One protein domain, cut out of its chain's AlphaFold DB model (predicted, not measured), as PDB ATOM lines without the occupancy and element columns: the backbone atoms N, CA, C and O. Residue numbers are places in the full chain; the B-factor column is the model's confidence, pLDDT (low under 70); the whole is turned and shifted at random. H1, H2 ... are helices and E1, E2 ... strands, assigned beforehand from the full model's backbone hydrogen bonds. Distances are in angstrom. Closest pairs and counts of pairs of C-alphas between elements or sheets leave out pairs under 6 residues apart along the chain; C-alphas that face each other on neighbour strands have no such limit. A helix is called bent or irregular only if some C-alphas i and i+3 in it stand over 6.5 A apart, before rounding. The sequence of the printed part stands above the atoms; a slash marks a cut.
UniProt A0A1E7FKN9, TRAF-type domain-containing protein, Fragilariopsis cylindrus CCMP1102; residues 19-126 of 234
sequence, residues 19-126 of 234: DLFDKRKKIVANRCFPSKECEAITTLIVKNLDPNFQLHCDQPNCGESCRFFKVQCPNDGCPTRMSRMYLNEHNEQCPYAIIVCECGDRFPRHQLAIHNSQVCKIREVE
ATOM      1  N   ASP A  19     -64.865   4.417  -4.517       70.88
ATOM      2  CA  ASP A  19     -63.654   5.009  -5.127       70.88
ATOM      3  C   ASP A  19     -63.642   6.558  -5.099       70.88
ATOM      4  O   ASP A  19     -62.623   7.201  -4.849       70.88
ATOM      5  N   LEU A  20     -64.811   7.192  -5.251       71.69
ATOM      6  CA  LEU A  20     -64.975   8.647  -5.111       71.69
ATOM      7  C   LEU A  20     -64.719   9.160  -3.686       71.69
ATOM      8  O   LEU A  20     -64.193  10.263  -3.524       71.69
ATOM      9  N   PHE A  21     -65.091   8.397  -2.657       71.19
ATOM     10  CA  PHE A  21     -64.819   8.742  -1.264       71.19
ATOM     11  C   PHE A  21     -63.325   8.623  -0.966       71.19
ATOM     12  O   PHE A  21     -62.756   9.553  -0.400       71.19
ATOM     13  N   ASP A  22     -62.665   7.564  -1.435       70.75
ATOM     14  CA  ASP A  22     -61.220   7.387  -1.259       70.75
ATOM     15  C   ASP A  22     -60.411   8.447  -2.012       70.75
ATOM     16  O   ASP A  22     -59.452   9.001  -1.470       70.75
ATOM     17  N   LYS A  23     -60.838   8.817  -3.226       74.88
ATOM     18  CA  LYS A  23     -60.273   9.950  -3.974       74.88
ATOM     19  C   LYS A  23     -60.444  11.265  -3.216       74.88
ATOM     20  O   LYS A  23     -59.466  11.985  -3.030       74.88
ATOM     21  N   ARG A  24     -61.651  11.576  -2.725       73.50
ATOM     22  CA  ARG A  24     -61.906  12.799  -1.937       73.50
ATOM     23  C   ARG A  24     -61.110  12.814  -0.634       73.50
ATOM     24  O   ARG A  24     -60.504  13.830  -0.317       73.50
ATOM     25  N   LYS A  25     -61.048  11.689   0.080       70.19
ATOM     26  CA  LYS A  25     -60.254  11.519   1.302       70.19
ATOM     27  C   LYS A  25     -58.769  11.764   1.037       70.19
ATOM     28  O   LYS A  25     -58.160  12.528   1.774       70.19
ATOM     29  N   LYS A  26     -58.204  11.196  -0.039       71.56
ATOM     30  CA  LYS A  26     -56.814  11.454  -0.462       71.56
ATOM     31  C   LYS A  26     -56.578  12.928  -0.802       71.56
ATOM     32  O   LYS A  26     -55.559  13.479  -0.405       71.56
ATOM     33  N   ILE A  27     -57.513  13.579  -1.499       73.81
ATOM     34  CA  ILE A  27     -57.410  15.008  -1.833       73.81
ATOM     35  C   ILE A  27     -57.419  15.865  -0.563       73.81
ATOM     36  O   ILE A  27     -56.537  16.700  -0.404       73.81
ATOM     37  N   VAL A  28     -58.366  15.644   0.353       69.38
ATOM     38  CA  VAL A  28     -58.468  16.407   1.609       69.38
ATOM     39  C   VAL A  28     -57.250  16.170   2.502       69.38
ATOM     40  O   VAL A  28     -56.657  17.132   2.983       69.38
ATOM     41  N   ALA A  29     -56.828  14.913   2.669       66.81
ATOM     42  CA  ALA A  29     -55.671  14.560   3.489       66.81
ATOM     43  C   ALA A  29     -54.347  15.126   2.946       66.81
ATOM     44  O   ALA A  29     -53.460  15.425   3.734       66.81
ATOM     45  N   ASN A  30     -54.213  15.296   1.624       66.88
ATOM     46  CA  ASN A  30     -52.969  15.775   1.012       66.88
ATOM     47  C   ASN A  30     -52.962  17.278   0.682       66.88
ATOM     48  O   ASN A  30     -51.882  17.846   0.541       66.88
ATOM     49  N   ARG A  31     -54.124  17.928   0.501       66.94
ATOM     50  CA  ARG A  31     -54.212  19.356   0.124       66.94
ATOM     51  C   ARG A  31     -54.682  20.286   1.236       66.94
ATOM     52  O   ARG A  31     -54.349  21.463   1.173       66.94
ATOM     53  N   CYS A  32     -55.490  19.814   2.187       67.19
ATOM     54  CA  CYS A  32     -56.180  20.711   3.121       67.19
ATOM     55  C   CYS A  32     -55.511  20.806   4.493       67.19
ATOM     56  O   CYS A  32     -55.699  21.814   5.161       67.19
ATOM     57  N   PHE A  33     -54.733  19.801   4.901       69.06
ATOM     58  CA  PHE A  33     -54.056  19.793   6.196       69.06
ATOM     59  C   PHE A  33     -52.663  19.154   6.075       69.06
ATOM     60  O   PHE A  33     -52.552  18.022   5.604       69.06
ATOM     61  N   PRO A  34     -51.586  19.834   6.498       78.50
ATOM     62  CA  PRO A  34     -50.278  19.218   6.695       78.50
ATOM     63  C   PRO A  34     -50.334  18.067   7.713       78.50
ATOM     64  O   PRO A  34     -51.102  18.111   8.673       78.50
ATOM     65  N   SER A  35     -49.443  17.076   7.574       73.19
ATOM     66  CA  SER A  35     -49.389  15.890   8.456       73.19
ATOM     67  C   SER A  35     -49.388  16.240   9.956       73.19
ATOM     68  O   SER A  35     -50.123  15.644  10.742       73.19
ATOM     69  N   LYS A  36     -48.635  17.280  10.347       76.69
ATOM     70  CA  LYS A  36     -48.559  17.759  11.739       76.69
ATOM     71  C   LYS A  36     -49.900  18.285  12.268       76.69
ATOM     72  O   LYS A  36     -50.238  18.042  13.423       76.69
ATOM     73  N   GLU A  37     -50.674  18.982  11.436       81.62
ATOM     74  CA  GLU A  37     -51.993  19.500  11.819       81.62
ATOM     75  C   GLU A  37     -53.018  18.372  11.922       81.62
ATOM     76  O   GLU A  37     -53.779  18.321  12.888       81.62
ATOM     77  N   CYS A  38     -52.990  17.409  10.993       79.94
ATOM     78  CA  CYS A  38     -53.813  16.205  11.093       79.94
ATOM     79  C   CYS A  38     -53.547  15.435  12.389       79.94
ATOM     80  O   CYS A  38     -54.490  14.994  13.046       79.94
ATOM     81  N   GLU A  39     -52.281  15.273  12.779       76.00
ATOM     82  CA  GLU A  39     -51.914  14.607  14.031       76.00
ATOM     83  C   GLU A  39     -52.418  15.369  15.263       76.00
ATOM     84  O   GLU A  39     -52.967  14.746  16.179       76.00
ATOM     85  N   ALA A  40     -52.306  16.701  15.271       79.69
ATOM     86  CA  ALA A  40     -52.809  17.544  16.353       79.69
ATOM     87  C   ALA A  40     -54.340  17.464  16.482       79.69
ATOM     88  O   ALA A  40     -54.854  17.179  17.565       79.69
ATOM     89  N   ILE A  41     -55.069  17.626  15.372       83.31
ATOM     90  CA  ILE A  41     -56.535  17.536  15.335       83.31
ATOM     91  C   ILE A  41     -56.999  16.140  15.766       83.31
ATOM     92  O   ILE A  41     -57.884  16.020  16.608       83.31
ATOM     93  N   THR A  42     -56.367  15.078  15.255       81.38
ATOM     94  CA  THR A  42     -56.696  13.694  15.639       81.38
ATOM     95  C   THR A  42     -56.509  13.481  17.138       81.38
ATOM     96  O   THR A  42     -57.352  12.867  17.782       81.38
ATOM     97  N   THR A  43     -55.432  14.022  17.713       79.38
ATOM     98  CA  THR A  43     -55.171  13.923  19.155       79.38
ATOM     99  C   THR A  43     -56.262  14.617  19.972       79.38
ATOM    100  O   THR A  43     -56.717  14.061  20.969       79.38
ATOM    101  N   LEU A  44     -56.716  15.803  19.550       83.19
ATOM    102  CA  LEU A  44     -57.810  16.524  20.212       83.19
ATOM    103  C   LEU A  44     -59.135  15.761  20.124       83.19
ATOM    104  O   LEU A  44     -59.841  15.653  21.124       83.19
ATOM    105  N   ILE A  45     -59.450  15.201  18.952       86.75
ATOM    106  CA  ILE A  45     -60.661  14.399  18.739       86.75
ATOM    107  C   ILE A  45     -60.646  13.162  19.640       86.75
ATOM    108  O   ILE A  45     -61.614  12.924  20.355       86.75
ATOM    109  N   VAL A  46     -59.545  12.404  19.655       84.31
ATOM    110  CA  VAL A  46     -59.413  11.205  20.499       84.31
ATOM    111  C   VAL A  46     -59.584  11.562  21.977       84.31
ATOM    112  O   VAL A  46     -60.363  10.905  22.654       84.31
ATOM    113  N   LYS A  47     -58.954  12.645  22.455       83.00
ATOM    114  CA  LYS A  47     -59.106  13.112  23.846       83.00
ATOM    115  C   LYS A  47     -60.533  13.505  24.223       83.00
ATOM    116  O   LYS A  47     -60.906  13.411  25.386       83.00
ATOM    117  N   ASN A  48     -61.310  14.003  23.265       86.00
ATOM    118  CA  ASN A  48     -62.699  14.386  23.502       86.00
ATOM    119  C   ASN A  48     -63.640  13.170  23.505       86.00
ATOM    120  O   ASN A  48     -64.585  13.131  24.287       86.00
ATOM    121  N   LEU A  49     -63.376  12.190  22.635       89.38
ATOM    122  CA  LEU A  49     -64.234  11.019  22.437       89.38
ATOM    123  C   LEU A  49     -63.945   9.854  23.395       89.38
ATOM    124  O   LEU A  49     -64.765   8.945  23.489       89.38
ATOM    125  N   ASP A  50     -62.816   9.868  24.102       85.25
ATOM    126  CA  ASP A  50     -62.399   8.809  25.027       85.25
ATOM    127  C   ASP A  50     -62.287   9.324  26.479       85.25
ATOM    128  O   ASP A  50     -61.197   9.438  27.038       85.25
ATOM    129  N   PRO A  51     -63.416   9.620  27.151       83.19
ATOM    130  CA  PRO A  51     -63.404  10.128  28.527       83.19
ATOM    131  C   PRO A  51     -62.838   9.126  29.549       83.19
ATOM    132  O   PRO A  51     -62.559   9.505  30.684       83.19
ATOM    133  N   ASN A  52     -62.673   7.856  29.159       87.00
ATOM    134  CA  ASN A  52     -62.176   6.773  30.006       87.00
ATOM    135  C   ASN A  52     -60.689   6.446  29.770       87.00
ATOM    136  O   ASN A  52     -60.195   5.480  30.354       87.00
ATOM    137  N   PHE A  53     -59.971   7.220  28.943       85.19
ATOM    138  CA  PHE A  53     -58.526   7.071  28.709       85.19
ATOM    139  C   PHE A  53     -58.113   5.668  28.203       85.19
ATOM    140  O   PHE A  53     -57.046   5.135  28.540       85.19
ATOM    141  N   GLN A  54     -58.973   5.034  27.399       84.25
ATOM    142  CA  GLN A  54     -58.717   3.726  26.791       84.25
ATOM    143  C   GLN A  54     -57.744   3.801  25.604       84.25
ATOM    144  O   GLN A  54     -56.995   2.856  25.368       84.25
ATOM    145  N   LEU A  55     -57.736   4.918  24.879       83.00
ATOM    146  CA  LEU A  55     -56.978   5.193  23.657       83.00
ATOM    147  C   LEU A  55     -55.917   6.293  23.844       83.00
ATOM    148  O   LEU A  55     -55.091   6.498  22.949       83.00
ATOM    149  N   HIS A  56     -55.913   7.003  24.978       85.19
ATOM    150  CA  HIS A  56     -54.901   8.015  25.300       85.19
ATOM    151  C   HIS A  56     -54.538   8.081  26.794       85.19
ATOM    152  O   HIS A  56     -55.241   7.567  27.653       85.19
ATOM    153  N   CYS A  57     -53.398   8.716  27.104       86.56
ATOM    154  CA  CYS A  57     -52.961   8.989  28.479       86.56
ATOM    155  C   CYS A  57     -53.743  10.193  29.051       86.56
ATOM    156  O   CYS A  57     -54.119  11.102  28.302       86.56
ATOM    157  N   ASP A  58     -53.973  10.213  30.364       85.69
ATOM    158  CA  ASP A  58     -54.498  11.370  31.110       85.69
ATOM    159  C   ASP A  58     -53.423  12.451  31.321       85.69
ATOM    160  O   ASP A  58     -53.721  13.644  31.398       85.69
ATOM    161  N   GLN A  59     -52.155  12.036  31.338       82.62
ATOM    162  CA  GLN A  59     -51.004  12.905  31.541       82.62
ATOM    163  C   GLN A  59     -50.734  13.834  30.338       82.62
ATOM    164  O   GLN A  59     -50.578  13.371  29.201       82.62
ATOM    165  N   PRO A  60     -50.597  15.156  30.545       77.88
ATOM    166  CA  PRO A  60     -50.143  16.063  29.498       77.88
ATOM    167  C   PRO A  60     -48.662  15.814  29.178       77.88
ATOM    168  O   PRO A  60     -47.858  15.558  30.068       77.88
ATOM    169  N   ASN A  61     -48.287  15.906  27.897       77.25
ATOM    170  CA  ASN A  61     -46.899  15.760  27.432       77.25
ATOM    171  C   ASN A  61     -46.206  14.462  27.904       77.25
ATOM    172  O   ASN A  61     -45.014  14.462  28.191       77.25
ATOM    173  N   CYS A  62     -46.943  13.343  27.932       83.31
ATOM    174  CA  CYS A  62     -46.498  12.048  28.468       83.31
ATOM    175  C   CYS A  62     -45.310  11.373  27.724       83.31
ATOM    176  O   CYS A  62     -44.869  10.293  28.116       83.31
ATOM    177  N   GLY A  63     -44.755  12.023  26.693       84.88
ATOM    178  CA  GLY A  63     -43.471  11.682  26.071       84.88
ATOM    179  C   GLY A  63     -43.425  10.341  25.329       84.88
ATOM    180  O   GLY A  63     -44.442   9.685  25.097       84.88
ATOM    181  N   GLU A  64     -42.212   9.928  24.947       86.25
ATOM    182  CA  GLU A  64     -41.977   8.701  24.171       86.25
ATOM    183  C   GLU A  64     -42.232   7.421  24.971       86.25
ATOM    184  O   GLU A  64     -42.590   6.397  24.389       86.25
ATOM    185  N   SER A  65     -42.111   7.474  26.300       87.81
ATOM    186  CA  SER A  65     -42.341   6.340  27.208       87.81
ATOM    187  C   SER A  65     -43.824   5.995  27.387       87.81
ATOM    188  O   SER A  65     -44.154   4.942  27.929       87.81
ATOM    189  N   CYS A  66     -44.740   6.849  26.921       90.62
ATOM    190  CA  CYS A  66     -46.176   6.614  27.033       90.62
ATOM    191  C   CYS A  66     -46.614   5.351  26.274       90.62
ATOM    192  O   CYS A  66     -46.279   5.176  25.103       90.62
ATOM    193  N   ARG A  67     -47.458   4.503  26.878       90.56
ATOM    194  CA  ARG A  67     -48.031   3.319  26.201       90.56
ATOM    195  C   ARG A  67     -48.806   3.652  24.918       90.56
ATOM    196  O   ARG A  67     -48.908   2.805  24.045       90.56
ATOM    197  N   PHE A  68     -49.308   4.881  24.793       89.44
ATOM    198  CA  PHE A  68     -50.030   5.374  23.618       89.44
ATOM    199  C   PHE A  68     -49.151   6.091  22.591       89.44
ATOM    200  O   PHE A  68     -49.645   6.546  21.558       89.44
ATOM    201  N   PHE A  69     -47.848   6.205  22.855       89.00
ATOM    202  CA  PHE A  69     -46.915   6.816  21.919       89.00
ATOM    203  C   PHE A  69     -46.900   6.038  20.600       89.00
ATOM    204  O   PHE A  69     -46.832   4.803  20.593       89.00
ATOM    205  N   LYS A  70     -46.975   6.767  19.481       88.31
ATOM    206  CA  LYS A  70     -46.976   6.182  18.140       88.31
ATOM    207  C   LYS A  70     -45.566   5.735  17.767       88.31
ATOM    208  O   LYS A  70     -44.694   6.561  17.519       88.31
ATOM    209  N   VAL A  71     -45.370   4.429  17.662       92.69
ATOM    210  CA  VAL A  71     -44.122   3.788  17.242       92.69
ATOM    211  C   VAL A  71     -44.292   3.129  15.876       92.69
ATOM    212  O   VAL A  71     -45.402   2.776  15.473       92.69
ATOM    213  N   GLN A  72     -43.192   2.986  15.141       94.44
ATOM    214  CA  GLN A  72     -43.147   2.116  13.969       94.44
ATOM    215  C   GLN A  72     -42.973   0.664  14.423       94.44
ATOM    216  O   GLN A  72     -42.324   0.406  15.437       94.44
ATOM    217  N   CYS A  73     -43.567  -0.276  13.688       95.81
ATOM    218  CA  CYS A  73     -43.342  -1.698  13.917       95.81
ATOM    219  C   CYS A  73     -41.837  -2.036  13.814       95.81
ATOM    220  O   CYS A  73     -41.192  -1.580  12.870       95.81
ATOM    221  N   PRO A  74     -41.267  -2.823  14.749       95.38
ATOM    222  CA  PRO A  74     -39.852  -3.191  14.729       95.38
ATOM    223  C   PRO A  74     -39.526  -4.274  13.691       95.38
ATOM    224  O   PRO A  74     -38.353  -4.529  13.437       95.38
ATOM    225  N   ASN A  75     -40.540  -4.930  13.114       96.00
ATOM    226  CA  ASN A  75     -40.333  -5.929  12.072       96.00
ATOM    227  C   ASN A  75     -39.863  -5.248  10.788       96.00
ATOM    228  O   ASN A  75     -40.523  -4.335  10.280       96.00
ATOM    229  N   ASP A  76     -38.739  -5.728  10.262       94.31
ATOM    230  CA  ASP A  76     -38.113  -5.161   9.074       94.31
ATOM    231  C   ASP A  76     -39.072  -5.165   7.873       94.31
ATOM    232  O   ASP A  76     -39.767  -6.146   7.599       94.31
ATOM    233  N   GLY A  77     -39.152  -4.030   7.180       92.56
ATOM    234  CA  GLY A  77     -40.061  -3.826   6.049       92.56
ATOM    235  C   GLY A  77     -41.531  -3.545   6.396       92.56
ATOM    236  O   GLY A  77     -42.310  -3.276   5.480       92.56
ATOM    237  N   CYS A  78     -41.945  -3.540   7.670       96.12
ATOM    238  CA  CYS A  78     -43.323  -3.197   8.035       96.12
ATOM    239  C   CYS A  78     -43.560  -1.666   8.019       96.12
ATOM    240  O   CYS A  78     -42.939  -0.935   8.797       96.12
ATOM    241  N   PRO A  79     -44.499  -1.141   7.200       93.69
ATOM    242  CA  PRO A  79     -44.768   0.300   7.132       93.69
ATOM    243  C   PRO A  79     -45.717   0.800   8.235       93.69
ATOM    244  O   PRO A  79     -46.005   1.997   8.319       93.69
ATOM    245  N   THR A  80     -46.265  -0.095   9.060       92.81
ATOM    246  CA  THR A  80     -47.324   0.249  10.010       92.81
ATOM    247  C   THR A  80     -46.774   1.026  11.205       92.81
ATOM    248  O   THR A  80     -45.791   0.633  11.838       92.81
ATOM    249  N   ARG A  81     -47.461   2.122  11.550       91.75
ATOM    250  CA  ARG A  81     -47.240   2.893  12.778       91.75
ATOM    251  C   ARG A  81     -48.472   2.772  13.666       91.75
ATOM    252  O   ARG A  81     -49.591   2.910  13.179       91.75
ATOM    253  N   MET A  82     -48.271   2.521  14.951       90.50
ATOM    254  CA  MET A  82     -49.348   2.279  15.917       90.50
ATOM    255  C   MET A  82     -48.943   2.735  17.314       90.50
ATOM    256  O   MET A  82     -47.772   2.998  17.574       90.50
ATOM    257  N   SER A  83     -49.909   2.822  18.222       91.50
ATOM    258  CA  SER A  83     -49.612   3.005  19.645       91.50
ATOM    259  C   SER A  83     -48.856   1.781  20.180       91.50
ATOM    260  O   SER A  83     -49.197   0.649  19.839       91.50
ATOM    261  N   ARG A  84     -47.849   2.000  21.035       92.19
ATOM    262  CA  ARG A  84     -47.048   0.925  21.649       92.19
ATOM    263  C   ARG A  84     -47.904  -0.145  22.339       92.19
ATOM    264  O   ARG A  84     -47.530  -1.311  22.326       92.19
ATOM    265  N   MET A  85     -49.057   0.232  22.888       90.94
ATOM    266  CA  MET A  85     -50.015  -0.688  23.505       90.94
ATOM    267  C   MET A  85     -50.486  -1.795  22.546       90.94
ATOM    268  O   MET A  85     -50.677  -2.922  22.986       90.94
ATOM    269  N   TYR A  86     -50.614  -1.499  21.249       92.00
ATOM    270  CA  TYR A  86     -51.074  -2.452  20.226       92.00
ATOM    271  C   TYR A  86     -49.934  -3.200  19.528       92.00
ATOM    272  O   TYR A  86     -50.176  -3.968  18.601       92.00
ATOM    273  N   LEU A  87     -48.681  -2.986  19.945       93.00
ATOM    274  CA  LEU A  87     -47.529  -3.565  19.258       93.00
ATOM    275  C   LEU A  87     -47.520  -5.097  19.332       93.00
ATOM    276  O   LEU A  87     -47.220  -5.756  18.338       93.00
ATOM    277  N   ASN A  88     -47.885  -5.650  20.490       93.06
ATOM    278  CA  ASN A  88     -47.945  -7.097  20.696       93.06
ATOM    279  C   ASN A  88     -49.053  -7.730  19.846       93.06
ATOM    280  O   ASN A  88     -48.776  -8.658  19.094       93.06
ATOM    281  N   GLU A  89     -50.264  -7.165  19.892       94.38
ATOM    282  CA  GLU A  89     -51.409  -7.612  19.085       94.38
ATOM    283  C   GLU A  89     -51.096  -7.556  17.584       94.38
ATOM    284  O   GLU A  89     -51.343  -8.505  16.840       94.38
ATOM    285  N   HIS A  90     -50.468  -6.472  17.123       95.00
ATOM    286  CA  HIS A  90     -50.019  -6.382  15.741       95.00
ATOM    287  C   HIS A  90     -48.993  -7.459  15.394       95.00
ATOM    288  O   HIS A  90     -49.071  -8.037  14.313       95.00
ATOM    289  N   ASN A  91     -48.016  -7.723  16.264       94.38
ATOM    290  CA  ASN A  91     -46.948  -8.679  15.982       94.38
ATOM    291  C   ASN A  91     -47.482 -10.103  15.745       94.38
ATOM    292  O   ASN A  91     -46.952 -10.826  14.896       94.38
ATOM    293  N   GLU A  92     -48.572 -10.481  16.417       94.19
ATOM    294  CA  GLU A  92     -49.253 -11.766  16.210       94.19
ATOM    295  C   GLU A  92     -49.740 -11.947  14.764       94.19
ATOM    296  O   GLU A  92     -49.705 -13.057  14.230       94.19
ATOM    297  N   GLN A  93     -50.112 -10.855  14.093       94.56
ATOM    298  CA  GLN A  93     -50.673 -10.864  12.739       94.56
ATOM    299  C   GLN A  93     -49.787 -10.153  11.707       94.56
ATOM    300  O   GLN A  93     -50.136 -10.076  10.528       94.56
ATOM    301  N   CYS A  94     -48.628  -9.637  12.119       96.69
ATOM    302  CA  CYS A  94     -47.768  -8.837  11.264       96.69
ATOM    303  C   CYS A  94     -47.265  -9.688  10.084       96.69
ATOM    304  O   CYS A  94     -46.600 -10.706  10.307       96.69
ATOM    305  N   PRO A  95     -47.506  -9.268   8.827       96.88
ATOM    306  CA  PRO A  95     -47.009  -9.984   7.650       96.88
ATOM    307  C   PRO A  95     -45.475 -10.039   7.570       96.88
ATOM    308  O   PRO A  95     -44.917 -10.897   6.886       96.88
ATOM    309  N   TYR A  96     -44.791  -9.126   8.259       97.44
ATOM    310  CA  TYR A  96     -43.333  -9.001   8.278       97.44
ATOM    311  C   TYR A  96     -42.692  -9.634   9.518       97.44
ATOM    312  O   TYR A  96     -41.470  -9.717   9.587       97.44
ATOM    313  N   ALA A  97     -43.489 -10.102  10.486       96.81
ATOM    314  CA  ALA A  97     -42.950 -10.834  11.624       96.81
ATOM    315  C   ALA A  97     -42.257 -12.110  11.141       96.81
ATOM    316  O   ALA A  97     -42.808 -12.854  10.323       96.81
ATOM    317  N   ILE A  98     -41.057 -12.362  11.665       96.25
ATOM    318  CA  ILE A  98     -40.328 -13.600  11.406       96.25
ATOM    319  C   ILE A  98     -41.017 -14.736  12.153       96.25
ATOM    320  O   ILE A  98     -41.169 -14.693  13.373       96.25
ATOM    321  N   ILE A  99     -41.411 -15.760  11.407       95.94
ATOM    322  CA  ILE A  99     -41.979 -16.995  11.937       95.94
ATOM    323  C   ILE A  99     -41.035 -18.163  11.660       95.94
ATOM    324  O   ILE A  99     -40.152 -18.075  10.805       95.94
ATOM    325  N   VAL A 100     -41.225 -19.250  12.401       96.31
ATOM    326  CA  VAL A 100     -40.482 -20.501  12.232       96.31
ATOM    327  C   VAL A 100     -41.423 -21.521  11.602       96.31
ATOM    328  O   VAL A 100     -42.513 -21.751  12.125       96.31
ATOM    329  N   CYS A 101     -41.027 -22.105  10.474       95.94
ATOM    330  CA  CYS A 101     -41.750 -23.222   9.872       95.94
ATOM    331  C   CYS A 101     -41.448 -24.526  10.624       95.94
ATOM    332  O   CYS A 101     -40.406 -24.662  11.260       95.94
ATOM    333  N   GLU A 102     -42.313 -25.525  10.483       92.00
ATOM    334  CA  GLU A 102     -42.086 -26.886  10.986       92.00
ATOM    335  C   GLU A 102     -40.809 -27.534  10.415       92.00
ATOM    336  O   GLU A 102     -40.216 -28.393  11.062       92.00
ATOM    337  N   CYS A 103     -40.320 -27.090   9.247       93.94
ATOM    338  CA  CYS A 103     -39.019 -27.516   8.719       93.94
ATOM    339  C   CYS A 103     -37.805 -26.893   9.441       93.94
ATOM    340  O   CYS A 103     -36.671 -27.267   9.142       93.94
ATOM    341  N   GLY A 104     -38.021 -25.930  10.345       95.12
ATOM    342  CA  GLY A 104     -36.990 -25.187  11.075       95.12
ATOM    343  C   GLY A 104     -36.536 -23.873  10.424       95.12
ATOM    344  O   GLY A 104     -35.840 -23.088  11.074       95.12
ATOM    345  N   ASP A 105     -36.938 -23.595   9.180       95.50
ATOM    346  CA  ASP A 105     -36.560 -22.364   8.476       95.50
ATOM    347  C   ASP A 105     -37.274 -21.133   9.060       95.50
ATOM    348  O   ASP A 105     -38.398 -21.212   9.565       95.50
ATOM    349  N   ARG A 106     -36.612 -19.973   8.970       96.31
ATOM    350  CA  ARG A 106     -37.103 -18.691   9.490       96.31
ATOM    351  C   ARG A 106     -37.299 -17.694   8.362       96.31
ATOM    352  O   ARG A 106     -36.365 -17.440   7.607       96.31
ATOM    353  N   PHE A 107     -38.484 -17.104   8.275       95.44
ATOM    354  CA  PHE A 107     -38.818 -16.140   7.227       95.44
ATOM    355  C   PHE A 107     -40.014 -15.260   7.634       95.44
ATOM    356  O   PHE A 107     -40.734 -15.594   8.580       95.44
ATOM    357  N   PRO A 108     -40.249 -14.130   6.945       96.50
ATOM    358  CA  PRO A 108     -41.418 -13.288   7.182       96.50
ATOM    359  C   PRO A 108     -42.738 -14.028   6.933       96.50
ATOM    360  O   PRO A 108     -42.884 -14.721   5.927       96.50
ATOM    361  N   ARG A 109     -43.742 -13.817   7.788       96.69
ATOM    362  CA  ARG A 109     -45.058 -14.484   7.723       96.69
ATOM    363  C   ARG A 109     -45.701 -14.475   6.332       96.69
ATOM    364  O   ARG A 109     -46.272 -15.483   5.925       96.69
ATOM    365  N   HIS A 110     -45.593 -13.378   5.583       95.38
ATOM    366  CA  HIS A 110     -46.158 -13.273   4.233       95.38
ATOM    367  C   HIS A 110     -45.558 -14.267   3.221       95.38
ATOM    368  O   HIS A 110     -46.184 -14.544   2.202       95.38
ATOM    369  N   GLN A 111     -44.374 -14.822   3.491       96.19
ATOM    370  CA  GLN A 111     -43.709 -15.804   2.630       96.19
ATOM    371  C   GLN A 111     -44.122 -17.250   2.929       96.19
ATOM    372  O   GLN A 111     -43.764 -18.145   2.166       96.19
ATOM    373  N   LEU A 112     -44.908 -17.497   3.985       95.06
ATOM    374  CA  LEU A 112     -45.290 -18.845   4.419       95.06
ATOM    375  C   LEU A 112     -45.948 -19.676   3.317       95.06
ATOM    376  O   LEU A 112     -45.596 -20.836   3.128       95.06
ATOM    377  N   ALA A 113     -46.870 -19.082   2.557       94.75
ATOM    378  CA  ALA A 113     -47.573 -19.793   1.492       94.75
ATOM    379  C   ALA A 113     -46.625 -20.235   0.362       94.75
ATOM    380  O   ALA A 113     -46.710 -21.361  -0.131       94.75
ATOM    381  N   ILE A 114     -45.688 -19.363  -0.025       95.75
ATOM    382  CA  ILE A 114     -44.694 -19.656  -1.066       95.75
ATOM    383  C   ILE A 114     -43.697 -20.694  -0.548       95.75
ATOM    384  O   ILE A 114     -43.399 -21.663  -1.242       95.75
ATOM    385  N   HIS A 115     -43.237 -20.543   0.696       96.38
ATOM    386  CA  HIS A 115     -42.364 -21.515   1.337       96.38
ATOM    387  C   HIS A 115     -43.002 -22.909   1.342       96.38
ATOM    388  O   HIS A 115     -42.420 -23.833   0.784       96.38
ATOM    389  N   ASN A 116     -44.216 -23.056   1.883       94.31
ATOM    390  CA  ASN A 116     -44.897 -24.350   1.995       94.31
ATOM    391  C   ASN A 116     -45.122 -25.027   0.637       94.31
ATOM    392  O   ASN A 116     -45.012 -26.244   0.535       94.31
ATOM    393  N   SER A 117     -45.416 -24.250  -0.409       93.44
ATOM    394  CA  SER A 117     -45.698 -24.798  -1.739       93.44
ATOM    395  C   SER A 117     -44.443 -25.122  -2.556       93.44
ATOM    396  O   SER A 117     -44.456 -26.091  -3.312       93.44
ATOM    397  N   GLN A 118     -43.360 -24.350  -2.418       93.44
ATOM    398  CA  GLN A 118     -42.223 -24.420  -3.349       93.44
ATOM    399  C   GLN A 118     -40.888 -24.793  -2.699       93.44
ATOM    400  O   GLN A 118     -40.067 -25.450  -3.336       93.44
ATOM    401  N   VAL A 119     -40.653 -24.395  -1.448       94.50
ATOM    402  CA  VAL A 119     -39.310 -24.427  -0.832       94.50
ATOM    403  C   VAL A 119     -39.216 -25.426   0.317       94.50
ATOM    404  O   VAL A 119     -38.174 -26.042   0.527       94.50
ATOM    405  N   CYS A 120     -40.302 -25.592   1.066       96.56
ATOM    406  CA  CYS A 120     -40.322 -26.325   2.317       96.56
ATOM    407  C   CYS A 120     -39.861 -27.772   2.128       96.56
ATOM    408  O   CYS A 120     -40.397 -28.508   1.303       96.56
ATOM    409  N   LYS A 121     -38.878 -28.202   2.924       94.88
ATOM    410  CA  LYS A 121     -38.296 -29.553   2.839       94.88
ATOM    411  C   LYS A 121     -39.289 -30.652   3.216       94.88
ATOM    412  O   LYS A 121     -39.174 -31.773   2.734       94.88
ATOM    413  N   ILE A 122     -40.267 -30.325   4.058       95.81
ATOM    414  CA  ILE A 122     -41.303 -31.263   4.505       95.81
ATOM    415  C   ILE A 122     -42.565 -31.219   3.637       95.81
ATOM    416  O   ILE A 122     -43.504 -31.955   3.924       95.81
ATOM    417  N   ARG A 123     -42.613 -30.375   2.592       96.00
ATOM    418  CA  ARG A 123     -43.772 -30.328   1.689       96.00
ATOM    419  C   ARG A 123     -43.979 -31.685   1.025       96.00
ATOM    420  O   ARG A 123     -43.009 -32.364   0.687       96.00
ATOM    421  N   GLU A 124     -45.234 -32.036   0.799       96.31
ATOM    422  CA  GLU A 124     -45.592 -33.253   0.083       96.31
ATOM    423  C   GLU A 124     -45.303 -33.100  -1.419       96.31
ATOM    424  O   GLU A 124     -45.618 -32.077  -2.033       96.31
ATOM    425  N   VAL A 125     -44.671 -34.115  -2.002       96.69
ATOM    426  CA  VAL A 125     -44.357 -34.218  -3.426       96.69
ATOM    427  C   VAL A 125     -44.742 -35.581  -3.962       96.69
ATOM    428  O   VAL A 125     -44.646 -36.596  -3.274       96.69
ATOM    429  N   GLU A 126     -45.167 -35.595  -5.217       97.62
ATOM    430  CA  GLU A 126     -45.494 -36.819  -5.938       97.62
ATOM    431  C   GLU A 126     -44.233 -37.402  -6.581       97.62
ATOM    432  O   GLU A 126     -43.360 -36.664  -7.050       97.62
TER     433      GLU A 126
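Overview. This is residues 19 to 126 of the 234 residues of the protein "TRAF-type domain-containing protein" of Fragilariopsis cylindrus CCMP1102 (UniProt A0A1E7FKN9). Two small units of like build follow one another along the longest axis, each a short two-stranded hairpin with a helix directly after it: E1, E2 and H3, then E3, E4 and H4. Beyond the first unit lie H2 and the long link of residues 50 to 69, with H1 set at a corner to H2 and its residues 19 to 28 sticking out; E5 ends the row beyond H4. The printed part has 108 residues, with four named helices and five named strands in the order H1 H2 E1 E2 H3 E3 E4 H4 E5, and its class is mixed, helices and strands. Both two-stranded sheets, E1 - E2 and E3 - E4, are antiparallel. The whole is only just extended, close to loose, with a radius of gyration of the C-alphas of 20.0 A and spans of 61 by 37 by 21 A.

Along the chain. E1 is residues 70 to 72, with C-alpha 70 at (-46.976, 6.182, 18.140), and E2 is residues 81 to 83. H3, residues 84 to 93, is 15.2 A long. E3 is residues 98 to 100, E4 residues 106 to 108, and H4, residues 109 to 119, is 14.3 A long. E5, residues 124 to 126, ends with C-alpha 126 at (-45.494, -36.819, -5.938). H1, residues 19 to 31, begins with C-alpha 19 at (-63.654, 5.009, -5.127) and is 18.0 A long. H2, residues 35 to 49, is 21.0 A long.

Arrangement. E1 and E2 form a hairpin at 139 degrees, with N 71 and O 82 2.8 A apart, within hydrogen-bond range. The closest C-alphas of E1 and H3, those of Val 71 and Arg 84, are 6.0 A apart. E3 and E4 form a second hairpin at 140 degrees, with N 99 and O 107 2.9 A apart, within hydrogen-bond range. The closest C-alphas of E3 and H4, those of Ile 99 and Arg 109, are 5.8 A apart. H3 and H4 are apart, but only just, at 8.4 A. H1 and H2 are close but not clearly touching, with the C-alphas of Ala 29 and Cys 38 8.0 A apart; they run opposite ways at a steep tilt of 69 degrees, only just short of about perpendicular. E5 pairs with no named strand and is apart from H4. H3 and H4 are irregular: C-alphas 85 and 88 are 7.3 A apart, and C-alphas 110 and 113 are 7.2 A apart. Every O i to N i+4 pair is within hydrogen-bond range in H1 and H2, against 3 of 6 in H3 and 5 of 7 in H4.

Size, cuts and confidence. The C-alphas farthest apart, those of Pro 60 and Glu 126, are 63.8 A apart. The printed part has no cut. The link from H2 to E1, 20 residues, is long. Residues 19 to 28 and 48 to 53 stand free. The mean pLDDT of the printed part is 87.6, and residues 28 to 33 are under 70.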